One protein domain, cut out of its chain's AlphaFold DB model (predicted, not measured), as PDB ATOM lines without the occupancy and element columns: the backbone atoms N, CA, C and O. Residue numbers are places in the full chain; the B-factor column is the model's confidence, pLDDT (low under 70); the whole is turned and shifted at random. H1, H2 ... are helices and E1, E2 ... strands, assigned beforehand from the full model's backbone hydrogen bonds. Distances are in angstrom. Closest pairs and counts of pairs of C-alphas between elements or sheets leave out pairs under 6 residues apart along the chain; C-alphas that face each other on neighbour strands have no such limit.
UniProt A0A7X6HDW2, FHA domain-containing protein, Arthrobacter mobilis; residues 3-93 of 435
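AT A GLANCE: This is residues 3 to 93 of the 435 residues of the protein "FHA domain-containing protein" of Arthrobacter mobilis (UniProt A0A7X6HDW2). A twisted four-stranded sheet has helices H1 and H2 over one face, H2 making two layers with it; the loop of residues 54 to 60 sticks out. The 91 printed residues run E1, H1, E2, H2, E3, E4; the mixed sheet's order is E2, E1, E4, E3. The class is mixed, helices and strands, with under half the residues in named elements. It is compact, radius of gyration of the C-alphas 12.8 A, spanning 38 by 24 by 22 A.

IN THESE COORDINATES: E1, residues 3 to 9, 19.4 A long, begins at C-alpha 3 (2.167, 90.445, 9.719). H1 is residues 15 to 23, E2 26 to 30, H2 36 to 51, 22.0 A long, E3 67 to 69. E4, 89 to 92, ends at C-alpha 92 (10.357, 79.255, 21.097).

HOW THE PARTS SIT: E1 is antiparallel to E2, N 5 to O 27 2.8 A, and parallel to E4, N 8 to O 90 2.9 A. The hairpin E3 and E4 has N 91 to O 68 at 2.8 A. E2, H2, E3 form a split strand-helix-strand unit, other strands between its two, with a right-handed crossover. H2 touches H1 with residues 47 to 51 alone; the closest C-alphas, Ala 17 and Ala 50, are 4.9 A apart. Both helices have every O i to N i+4 pair within hydrogen-bond range.

THE WHOLE: The printed part has no cut. Links H2 to E3 and E3 to E4 are long. Residues 52 to 64 have pLDDT under 70.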
ATOM      1  N   LEU A   3       1.782  91.848   9.805       88.81
ATOM      2  CA  LEU A   3       2.167  90.445   9.719       88.81
ATOM      3  C   LEU A   3       1.400  89.661  10.771       88.81
ATOM      4  O   LEU A   3       1.526  89.933  11.967       88.81
ATOM      5  N   HIS A   4       0.652  88.662  10.332       91.25
ATOM      6  CA  HIS A   4       0.078  87.656  11.205       91.25
ATOM      7  C   HIS A   4       1.122  86.561  11.431       91.25
ATOM      8  O   HIS A   4       1.534  85.893  10.492       91.25
ATOM      9  N   LEU A   5       1.589  86.391  12.663       92.06
ATOM     10  CA  LEU A   5       2.610  85.409  13.028       92.06
ATOM     11  C   LEU A   5       2.026  84.415  14.030       92.06
ATOM     12  O   LEU A   5       1.136  84.765  14.804       92.06
ATOM     13  N   SER A   6       2.554  83.195  14.052       92.69
ATOM     14  CA  SER A   6       2.164  82.192  15.046       92.69
ATOM     15  C   SER A   6       3.316  81.831  15.976       92.69
ATOM     16  O   SER A   6       4.460  81.745  15.541       92.69
ATOM     17  N   LEU A   7       3.022  81.594  17.253       92.00
ATOM     18  CA  LEU A   7       3.990  81.121  18.244       92.00
ATOM     19  C   LEU A   7       3.851  79.612  18.450       92.00
ATOM     20  O   LEU A   7       2.753  79.101  18.663       92.00
ATOM     21  N   ALA A   8       4.978  78.904  18.438       88.88
ATOM     22  CA  ALA A   8       5.052  77.480  18.741       88.88
ATOM     23  C   ALA A   8       6.095  77.220  19.832       88.88
ATOM     24  O   ALA A   8       7.222  77.705  19.757       88.88
ATOM     25  N   ALA A   9       5.737  76.430  20.843       87.31
ATOM     26  CA  ALA A   9       6.669  75.990  21.876       87.31
ATOM     27  C   ALA A   9       7.414  74.727  21.420       87.31
ATOM     28  O   ALA A   9       6.786  73.740  21.034       87.31
ATOM     29  N   ALA A  10       8.744  74.746  21.479       82.50
ATOM     30  CA  ALA A  10       9.565  73.563  21.258       82.50
ATOM     31  C   ALA A  10       9.621  72.670  22.516       82.50
ATOM     32  O   ALA A  10       9.442  73.165  23.638       82.50
ATOM     33  N   PRO A  11       9.915  71.364  22.361       73.62
ATOM     34  CA  PRO A  11      10.260  70.499  23.486       73.62
ATOM     35  C   PRO A  11      11.436  71.087  24.279       73.62
ATOM     36  O   PRO A  11      12.412  71.536  23.688       73.62
ATOM     37  N   GLY A  12      11.340  71.093  25.610       72.50
ATOM     38  CA  GLY A  12      12.365  71.667  26.496       72.50
ATOM     39  C   GLY A  12      12.095  73.105  26.950       72.50
ATOM     40  O   GLY A  12      12.764  73.582  27.863       72.50
ATOM     41  N   LEU A  13      11.084  73.783  26.392       81.44
ATOM     42  CA  LEU A  13      10.632  75.070  26.922       81.44
ATOM     43  C   LEU A  13      10.004  74.881  28.323       81.44
ATOM     44  O   LEU A  13       9.209  73.950  28.499       81.44
ATOM     45  N   PRO A  14      10.294  75.750  29.317       83.12
ATOM     46  CA  PRO A  14       9.683  75.665  30.640       83.12
ATOM     47  C   PRO A  14       8.150  75.610  30.548       83.12
ATOM     48  O   PRO A  14       7.564  76.382  29.784       83.12
ATOM     49  N   PRO A  15       7.465  74.745  31.321       83.56
ATOM     50  CA  PRO A  15       6.039  74.469  31.134       83.56
ATOM     51  C   PRO A  15       5.155  75.716  31.271       83.56
ATOM     52  O   PRO A  15       4.168  75.844  30.549       83.56
ATOM     53  N   ALA A  16       5.525  76.664  32.135       85.31
ATOM     54  CA  ALA A  16       4.812  77.931  32.285       85.31
ATOM     55  C   ALA A  16       4.972  78.852  31.055       85.31
ATOM     56  O   ALA A  16       3.991  79.419  30.573       85.31
ATOM     57  N   ALA A  17       6.174  78.923  30.476       84.38
ATOM     58  CA  ALA A  17       6.422  79.649  29.231       84.38
ATOM     59  C   ALA A  17       5.761  78.968  28.019       84.38
ATOM     60  O   ALA A  17       5.205  79.647  27.158       84.38
ATOM     61  N   ALA A  18       5.748  77.632  27.975       85.38
ATOM     62  CA  ALA A  18       5.038  76.866  26.953       85.38
ATOM     63  C   ALA A  18       3.521  77.081  27.022       85.38
ATOM     64  O   ALA A  18       2.884  77.296  25.990       85.38
ATOM     65  N   ALA A  19       2.947  77.096  28.228       85.69
ATOM     66  CA  ALA A  19       1.540  77.424  28.433       85.69
ATOM     67  C   ALA A  19       1.222  78.863  28.001       85.69
ATOM     68  O   ALA A  19       0.202  79.096  27.352       85.69
ATOM     69  N   TRP A  20       2.106  79.822  28.300       89.81
ATOM     70  CA  TRP A  20       1.944  81.203  27.850       89.81
ATOM     71  C   TRP A  20       1.981  81.323  26.323       89.81
ATOM     72  O   TRP A  20       1.095  81.955  25.747       89.81
ATOM     73  N   ALA A  21       2.952  80.679  25.666       86.75
ATOM     74  CA  ALA A  21       3.066  80.666  24.210       86.75
ATOM     75  C   ALA A  21       1.833  80.028  23.550       86.75
ATOM     76  O   ALA A  21       1.312  80.566  22.579       86.75
ATOM     77  N   ALA A  22       1.316  78.930  24.112       83.88
ATOM     78  CA  ALA A  22       0.093  78.290  23.631       83.88
ATOM     79  C   ALA A  22      -1.151  79.180  23.804       83.88
ATOM     80  O   ALA A  22      -2.020  79.199  22.935       83.88
ATOM     81  N   ALA A  23      -1.238  79.942  24.899       86.50
ATOM     82  CA  ALA A  23      -2.328  80.892  25.129       86.50
ATOM     83  C   ALA A  23      -2.267  82.120  24.198       86.50
ATOM     84  O   ALA A  23      -3.298  82.738  23.940       86.50
ATOM     85  N   HIS A  24      -1.082  82.452  23.679       88.56
ATOM     86  CA  HIS A  24      -0.832  83.590  22.789       88.56
ATOM     87  C   HIS A  24      -0.310  83.123  21.424       88.56
ATOM     88  O   HIS A  24       0.613  83.708  20.869       88.56
ATOM     89  N   ALA A  25      -0.899  82.054  20.885       86.75
ATOM     90  CA  ALA A  25      -0.421  81.410  19.663       86.75
ATOM     91  C   ALA A  25      -0.498  82.299  18.409       86.75
ATOM     92  O   ALA A  25       0.154  81.979  17.422       86.75
ATOM     93  N   GLU A  26      -1.259  83.398  18.431       88.75
ATOM     94  CA  GLU A  26      -1.392  84.348  17.323       88.75
ATOM     95  C   GLU A  26      -0.867  85.733  17.721       88.75
ATOM     96  O   GLU A  26      -1.268  86.309  18.734       88.75
ATOM     97  N   LEU A  27       0.011  86.288  16.888       89.25
ATOM     98  CA  LEU A  27       0.584  87.621  17.023       89.25
ATOM     99  C   LEU A  27       0.274  88.439  15.774       89.25
ATOM    100  O   LEU A  27       0.320  87.931  14.656       89.25
ATOM    101  N   VAL A  28       0.021  89.730  15.959       90.38
ATOM    102  CA  VAL A  28      -0.098  90.685  14.856       90.38
ATOM    103  C   VAL A  28       0.973  91.743  15.043       90.38
ATOM    104  O   VAL A  28       0.980  92.445  16.054       90.38
ATOM    105  N   VAL A  29       1.888  91.840  14.084       87.00
ATOM    106  CA  VAL A  29       3.038  92.746  14.137       87.00
ATOM    107  C   VAL A  29       2.913  93.782  13.034       87.00
ATOM    108  O   VAL A  29       2.752  93.433  11.869       87.00
ATOM    109  N   ASP A  30       2.996  95.060  13.384       85.81
ATOM    110  CA  ASP A  30       3.073  96.122  12.385       85.81
ATOM    111  C   ASP A  30       4.511  96.228  11.853       85.81
ATOM    112  O   ASP A  30       5.423  96.628  12.581       85.81
ATOM    113  N   GLU A  31       4.707  95.861  10.582       79.94
ATOM    114  CA  GLU A  31       5.998  95.935   9.881       79.94
ATOM    115  C   GLU A  31       6.630  97.329   9.927       79.94
ATOM    116  O   GLU A  31       7.852  97.447   9.884       79.94
ATOM    117  N   GLU A  32       5.820  98.391   9.990       79.06
ATOM    118  CA  GLU A  32       6.324  99.768   9.958       79.06
ATOM    119  C   GLU A  32       6.847 100.234  11.324       79.06
ATOM    120  O   GLU A  32       7.600 101.204  11.393       79.06
ATOM    121  N   GLN A  33       6.468  99.546  12.406       80.38
ATOM    122  CA  GLN A  33       6.714  99.991  13.782       80.38
ATOM    123  C   GLN A  33       7.589  99.031  14.597       80.38
ATOM    124  O   GLN A  33       7.953  99.364  15.723       80.38
ATOM    125  N   CYS A  34       7.919  97.846  14.072       82.81
ATOM    126  CA  CYS A  34       8.603  96.806  14.837       82.81
ATOM    127  C   CYS A  34       9.694  96.112  14.015       82.81
ATOM    128  O   CYS A  34       9.419  95.504  12.978       82.81
ATOM    129  N   THR A  35      10.942  96.164  14.492       89.25
ATOM    130  CA  THR A  35      12.033  95.371  13.911       89.25
ATOM    131  C   THR A  35      12.014  93.938  14.445       89.25
ATOM    132  O   THR A  35      11.439  93.645  15.493       89.25
ATOM    133  N   SER A  36      12.696  93.018  13.763       86.94
ATOM    134  CA  SER A  36      12.854  91.642  14.255       86.94
ATOM    135  C   SER A  36      13.593  91.562  15.595       86.94
ATOM    136  O   SER A  36      13.317  90.664  16.390       86.94
ATOM    137  N   ALA A  37      14.497  92.508  15.874       86.25
ATOM    138  CA  ALA A  37      15.188  92.617  17.155       86.25
ATOM    139  C   ALA A  37      14.251  93.093  18.276       86.25
ATOM    140  O   ALA A  37      14.309  92.555  19.380       86.25
ATOM    141  N   ASP A  38      13.367  94.053  17.991       88.88
ATOM    142  CA  ASP A  38      12.365  94.523  18.956       88.88
ATOM    143  C   ASP A  38      11.332  93.438  19.257       88.88
ATOM    144  O   ASP A  38      11.011  93.197  20.419       88.88
ATOM    145  N   LEU A  39      10.886  92.716  18.223       89.56
ATOM    146  CA  LEU A  39      10.002  91.564  18.370       89.56
ATOM    147  C   LEU A  39      10.652  90.452  19.204       89.56
ATOM    148  O   LEU A  39      10.012  89.903  20.097       89.56
ATOM    149  N   ALA A  40      11.922  90.129  18.932       88.38
ATOM    150  CA  ALA A  40      12.661  89.134  19.701       88.38
ATOM    151  C   ALA A  40      12.780  89.544  21.175       88.38
ATOM    152  O   ALA A  40      12.432  88.753  22.045       88.38
ATOM    153  N   ARG A  41      13.176  90.796  21.448       87.75
ATOM    154  CA  ARG A  41      13.288  91.336  22.812       87.75
ATOM    155  C   ARG A  41      11.958  91.259  23.559       87.75
ATOM    156  O   ARG A  41      11.909  90.736  24.667       87.75
ATOM    157  N   TRP A  42      10.877  91.707  22.923       90.19
ATOM    158  CA  TRP A  42       9.535  91.654  23.502       90.19
ATOM    159  C   TRP A  42       9.108  90.216  23.832       90.19
ATOM    160  O   TRP A  42       8.554  89.961  24.900       90.19
ATOM    161  N   LEU A  43       9.394  89.253  22.948       89.62
ATOM    162  CA  LEU A  43       9.102  87.838  23.198       89.62
ATOM    163  C   LEU A  43       9.944  87.264  24.338       89.62
ATOM    164  O   LEU A  43       9.409  86.533  25.171       89.62
ATOM    165  N   HIS A  44      11.232  87.600  24.403       87.19
ATOM    166  CA  HIS A  44      12.115  87.177  25.490       87.19
ATOM    167  C   HIS A  44      11.617  87.669  26.845       87.19
ATOM    168  O   HIS A  44      11.486  86.859  27.757       87.19
ATOM    169  N   GLU A  45      11.248  88.946  26.956       87.25
ATOM    170  CA  GLU A  45      10.686  89.520  28.184       87.25
ATOM    171  C   GLU A  45       9.415  88.787  28.630       87.25
ATOM    172  O   GLU A  45       9.247  88.476  29.810       87.25
ATOM    173  N   ARG A  46       8.516  88.466  27.690       88.81
ATOM    174  CA  ARG A  46       7.257  87.772  27.998       88.81
ATOM    175  C   ARG A  46       7.462  86.317  28.393       88.81
ATOM    176  O   ARG A  46       6.833  85.859  29.344       88.81
ATOM    177  N   LEU A  47       8.337  85.601  27.691       86.00
ATOM    178  CA  LEU A  47       8.654  84.208  27.999       86.00
ATOM    179  C   LEU A  47       9.418  84.091  29.320       86.00
ATOM    180  O   LEU A  47       9.117  83.191  30.098       86.00
ATOM    181  N   ALA A  48      10.339  85.016  29.604       82.50
ATOM    182  CA  ALA A  48      11.041  85.089  30.881       82.50
ATOM    183  C   ALA A  48      10.071  85.399  32.029       82.50
ATOM    184  O   ALA A  48      10.038  84.663  33.010       82.50
ATOM    185  N   ALA A  49       9.198  86.401  31.877       83.50
ATOM    186  CA  ALA A  49       8.175  86.719  32.878       83.50
ATOM    187  C   ALA A  49       7.198  85.556  33.132       83.50
ATOM    188  O   ALA A  49       6.680  85.418  34.237       83.50
ATOM    189  N   ALA A  50       6.935  84.721  32.123       81.88
ATOM    190  CA  ALA A  50       6.118  83.520  32.273       81.88
ATOM    191  C   ALA A  50       6.889  82.339  32.892       81.88
ATOM    192  O   ALA A  50       6.281  81.518  33.574       81.88
ATOM    193  N   ALA A  51       8.198  82.223  32.645       74.75
ATOM    194  CA  ALA A  51       9.050  81.157  33.177       74.75
ATOM    195  C   ALA A  51       9.450  81.395  34.642       74.75
ATOM    196  O   ALA A  51       9.511  80.447  35.426       74.75
ATOM    197  N   SER A  52       9.702  82.650  35.012       65.88
ATOM    198  CA  SER A  52      10.100  83.052  36.355       65.88
ATOM    199  C   SER A  52       8.871  83.225  37.251       65.88
ATOM    200  O   SER A  52       8.202  84.255  37.239       65.88
ATOM    201  N   GLY A  53       8.597  82.228  38.100       56.09
ATOM    202  CA  GLY A  53       7.970  82.505  39.400       56.09
ATOM    203  C   GLY A  53       8.849  83.468  40.225       56.09
ATOM    204  O   GLY A  53       9.983  83.731  39.824       56.09
ATOM    205  N   PRO A  54       8.377  84.016  41.363       40.41
ATOM    206  CA  PRO A  54       9.110  85.045  42.100       40.41
ATOM    207  C   PRO A  54      10.449  84.479  42.595       40.41
ATOM    208  O   PRO A  54      10.500  83.723  43.561       40.41
ATOM    209  N   GLY A  55      11.530  84.829  41.908       36.53
ATOM    210  CA  GLY A  55      12.896  84.405  42.193       36.53
ATOM    211  C   GLY A  55      13.867  85.437  41.612       36.53
ATOM    212  O   GLY A  55      13.594  85.964  40.532       36.53
ATOM    213  N   PRO A  56      14.938  85.807  42.334       39.22
ATOM    214  CA  PRO A  56      15.761  86.950  41.969       39.22
ATOM    215  C   PRO A  56      16.813  86.583  40.913       39.22
ATOM    216  O   PRO A  56      17.459  85.551  41.028       39.22
ATOM    217  N   GLY A  57      16.982  87.490  39.946       47.97
ATOM    218  CA  GLY A  57      18.229  87.817  39.243       47.97
ATOM    219  C   GLY A  57      18.994  86.698  38.535       47.97
ATOM    220  O   GLY A  57      19.725  85.948  39.172       47.97
ATOM    221  N   GLN A  58      18.967  86.711  37.200       43.41
ATOM    222  CA  GLN A  58      20.093  86.229  36.402       43.41
ATOM    223  C   GLN A  58      20.235  87.117  35.156       43.41
ATOM    224  O   GLN A  58      19.475  87.002  34.196       43.41
ATOM    225  N   ASP A  59      21.176  88.059  35.241       41.47
ATOM    226  CA  ASP A  59      21.547  89.053  34.228       41.47
ATOM    227  C   ASP A  59      22.582  88.490  33.233       41.47
ATOM    228  O   ASP A  59      23.644  89.080  33.050       41.47
ATOM    229  N   ASP A  60      22.279  87.372  32.566       44.41
ATOM    230  CA  ASP A  60      23.074  86.905  31.423       44.41
ATOM    231  C   ASP A  60      22.180  86.710  30.179       44.41
ATOM    232  O   ASP A  60      21.263  85.885  30.184       44.41
ATOM    233  N   PRO A  61      22.417  87.448  29.073       51.88
ATOM    234  CA  PRO A  61      21.629  87.343  27.840       51.88
ATOM    235  C   PRO A  61      21.852  86.032  27.059       51.88
ATOM    236  O   PRO A  61      21.242  85.849  26.001       51.88
ATOM    237  N   GLU A  62      22.710  85.130  27.545       45.69
ATOM    238  CA  GLU A  62      23.019  83.842  26.908       45.69
ATOM    239  C   GLU A  62      22.061  82.703  27.308       45.69
ATOM    240  O   GLU A  62      21.909  81.761  26.533       45.69
ATOM    241  N   ASP A  63      21.313  82.835  28.412       52.62
ATOM    242  CA  ASP A  63      20.278  81.866  28.836       52.62
ATOM    243  C   ASP A  63      18.879  82.173  28.260       52.62
ATOM    244  O   ASP A  63      17.871  81.539  28.595       52.62
ATOM    245  N   ALA A  64      18.785  83.161  27.366       66.31
ATOM    246  CA  ALA A  64      17.529  83.541  26.739       66.31
ATOM    247  C   ALA A  64      17.011  82.429  25.810       66.31
ATOM    248  O   ALA A  64      17.717  81.940  24.926       66.31
ATOM    249  N   VAL A  65      15.727  82.084  25.963       75.62
ATOM    250  CA  VAL A  65      15.026  81.099  25.126       75.62
ATOM    251  C   VAL A  65      15.298  81.374  23.637       75.62
ATOM    252  O   VAL A  65      14.957  82.455  23.148       75.62
ATOM    253  N   PRO A  66      15.874  80.435  22.866       83.94
ATOM    254  CA  PRO A  66      16.154  80.673  21.457       83.94
ATOM    255  C   PRO A  66      14.849  80.836  20.667       83.94
ATOM    256  O   PRO A  66      13.915  80.044  20.804       83.94
ATOM    257  N   LEU A  67      14.787  81.880  19.839       88.06
ATOM    258  CA  LEU A  67      13.648  82.191  18.972       88.06
ATOM    259  C   LEU A  67      14.070  82.011  17.517       88.06
ATOM    260  O   LEU A  67      15.000  82.683  17.056       88.06
ATOM    261  N   THR A  68      13.392  81.129  16.786       87.88
ATOM    262  CA  THR A  68      13.733  80.833  15.385       87.88
ATOM    263  C   THR A  68      12.517  80.840  14.470       87.88
ATOM    264  O   THR A  68      11.404  80.552  14.897       87.88
ATOM    265  N   VAL A  69      12.727  81.148  13.189       88.44
ATOM    266  CA  VAL A  69      11.732  80.998  12.117       88.44
ATOM    267  C   VAL A  69      12.401  80.237  10.982       88.44
ATOM    268  O   VAL A  69      13.437  80.658  10.470       88.44
ATOM    269  N   GLY A  70      11.858  79.070  10.629       79.44
ATOM    270  CA  GLY A  70      12.495  78.183   9.648       79.44
ATOM    271  C   GLY A  70      13.910  77.735  10.049       79.44
ATOM    272  O   GLY A  70      14.744  77.490   9.185       79.44
ATOM    273  N   GLY A  71      14.206  77.680  11.353       77.81
ATOM    274  CA  GLY A  71      15.532  77.341  11.886       77.81
ATOM    275  C   GLY A  71      16.563  78.474  11.842       77.81
ATOM    276  O   GLY A  71      17.688  78.274  12.290       77.81
ATOM    277  N   LEU A  72      16.203  79.661  11.342       81.50
ATOM    278  CA  LEU A  72      17.052  80.851  11.406       81.50
ATOM    279  C   LEU A  72      16.707  81.686  12.647       81.50
ATOM    280  O   LEU A  72      15.525  81.807  12.978       81.50
ATOM    281  N   PRO A  73      17.698  82.280  13.335       86.12
ATOM    282  CA  PRO A  73      17.448  83.089  14.523       86.12
ATOM    283  C   PRO A  73      16.607  84.317  14.167       86.12
ATOM    284  O   PRO A  73      16.951  85.052  13.243       86.12
ATOM    285  N   LEU A  74      15.537  84.570  14.929       88.88
ATOM    286  CA  LEU A  74      14.558  85.630  14.649       88.88
ATOM    287  C   LEU A  74      15.223  87.002  14.460       88.88
ATOM    288  O   LEU A  74      14.909  87.717  13.512       88.88
ATOM    289  N   ARG A  75      16.211  87.323  15.303       87.75
ATOM    290  CA  ARG A  75      16.994  88.570  15.251       87.75
ATOM    291  C   ARG A  75      17.748  88.806  13.934       87.75
ATOM    292  O   ARG A  75      18.143  89.931  13.668       87.75
ATOM    293  N   ALA A  76      17.989  87.761  13.141       85.50
ATOM    294  CA  ALA A  76      18.695  87.855  11.862       85.50
ATOM    295  C   ALA A  76      17.750  88.042  10.663       85.50
ATOM    296  O   ALA A  76      18.210  88.086   9.523       85.50
ATOM    297  N   LEU A  77      16.437  88.110  10.895       88.50
ATOM    298  CA  LEU A  77      15.424  88.156   9.843       88.50
ATOM    299  C   LEU A  77      14.878  89.566   9.637       88.50
ATOM    300  O   LEU A  77      14.986  90.419  10.514       88.50
ATOM    301  N   VAL A  78      14.260  89.802   8.482       89.62
ATOM    302  CA  VAL A  78      13.601  91.072   8.153       89.62
ATOM    303  C   VAL A  78      12.099  90.819   7.996       89.62
ATOM    304  O   VAL A  78      11.731  90.006   7.143       89.62
ATOM    305  N   PRO A  79      11.234  91.487   8.784       89.50
ATOM    306  CA  PRO A  79       9.782  91.378   8.645       89.50
ATOM    307  C   PRO A  79       9.325  91.637   7.203       89.50
ATOM    308  O   PRO A  79       9.838  92.533   6.534       89.50
ATOM    309  N   GLY A  80       8.406  90.815   6.702       84.81
ATOM    310  CA  GLY A  80       7.889  90.892   5.333       84.81
ATOM    311  C   GLY A  80       8.769  90.192   4.291       84.81
ATOM    312  O   GLY A  80       8.423  90.160   3.109       84.81
ATOM    313  N   THR A  81       9.886  89.585   4.707       85.25
ATOM    314  CA  THR A  81      10.821  88.877   3.820       85.25
ATOM    315  C   THR A  81      10.966  87.430   4.265       85.25
ATOM    316  O   THR A  81      11.146  87.161   5.451       85.25
ATOM    317  N   ALA A  82      10.902  86.480   3.326       80.19
ATOM    318  CA  ALA A  82      11.016  85.061   3.660       80.19
ATOM    319  C   ALA A  82      12.318  84.787   4.444       80.19
ATOM    320  O   ALA A  82      13.378  85.257   4.021       80.19
ATOM    321  N   PRO A  83      12.263  84.037   5.563       86.25
ATOM    322  CA  PRO A  83      11.120  83.264   6.063       86.25
ATOM    323  C   PRO A  83      10.159  84.001   7.027       86.25
ATOM    324  O   PRO A  83       9.162  83.404   7.420       86.25
ATOM    325  N   LEU A  84      10.403  85.264   7.404       88.50
ATOM    326  CA  LEU A  84       9.542  86.051   8.306       88.50
ATOM    327  C   LEU A  84       8.478  86.840   7.519       88.50
ATOM    328  O   LEU A  84       8.568  88.055   7.346       88.50
ATOM    329  N   VAL A  85       7.481  86.124   7.012       89.94
ATOM    330  CA  VAL A  85       6.356  86.660   6.224       89.94
ATOM    331  C   VAL A  85       5.023  86.432   6.934       89.94
ATOM    332  O   VAL A  85       4.979  85.824   8.000       89.94
ATOM    333  N   ASP A  86       3.934  86.927   6.349       87.56
ATOM    334  CA  ASP A  86       2.584  86.666   6.846       87.56
ATOM    335  C   ASP A  86       2.331  85.149   6.924       87.56
ATOM    336  O   ASP A  86       2.606  84.409   5.978       87.56
ATOM    337  N   GLY A  87       1.881  84.685   8.086       86.06
ATOM    338  CA  GLY A  87       1.732  83.275   8.444       86.06
ATOM    339  C   GLY A  87       3.003  82.585   8.959       86.06
ATOM    340  O   GLY A  87       2.983  81.370   9.160       86.06
ATOM    341  N   ALA A  88       4.119  83.295   9.163       88.06
ATOM    342  CA  ALA A  88       5.345  82.677   9.668       88.06
ATOM    343  C   ALA A  88       5.212  82.218  11.131       88.06
ATOM    344  O   ALA A  88       4.616  82.892  11.974       88.06
ATOM    345  N   VAL A  89       5.818  81.067  11.432       90.62
ATOM    346  CA  VAL A  89       5.811  80.462  12.769       90.62
ATOM    347  C   VAL A  89       7.135  80.740  13.473       90.62
ATOM    348  O   VAL A  89       8.198  80.342  12.991       90.62
ATOM    349  N   ILE A  90       7.062  81.396  14.628       91.38
ATOM    350  CA  ILE A  90       8.175  81.594  15.553       91.38
ATOM    351  C   ILE A  90       8.197  80.418  16.526       91.38
ATOM    352  O   ILE A  90       7.249  80.201  17.279       91.38
ATOM    353  N   VAL A  91       9.292  79.667  16.518       89.75
ATOM    354  CA  VAL A  91       9.518  78.546  17.427       89.75
ATOM    355  C   VAL A  91      10.340  79.021  18.623       89.75
ATOM    356  O   VAL A  91      11.478  79.469  18.462       89.75
ATOM    357  N   CYS A  92       9.763  78.895  19.816       88.88
ATOM    358  CA  CYS A  92      10.357  79.255  21.097       88.88
ATOM    359  C   CYS A  92      11.006  78.032  21.748       88.88
ATOM    360  O   CYS A  92      10.323  77.050  22.033       88.88
ATOM    361  N   GLY A  93      12.304  78.103  22.032       78.12
ATOM    362  CA  GLY A  93      13.046  77.041  22.714       78.12
ATOM    363  C   GLY A  93      13.687  76.019  21.779       78.12
ATOM    364  O   GLY A  93      14.280  75.059  22.257       78.12
TER     365      GLY A  93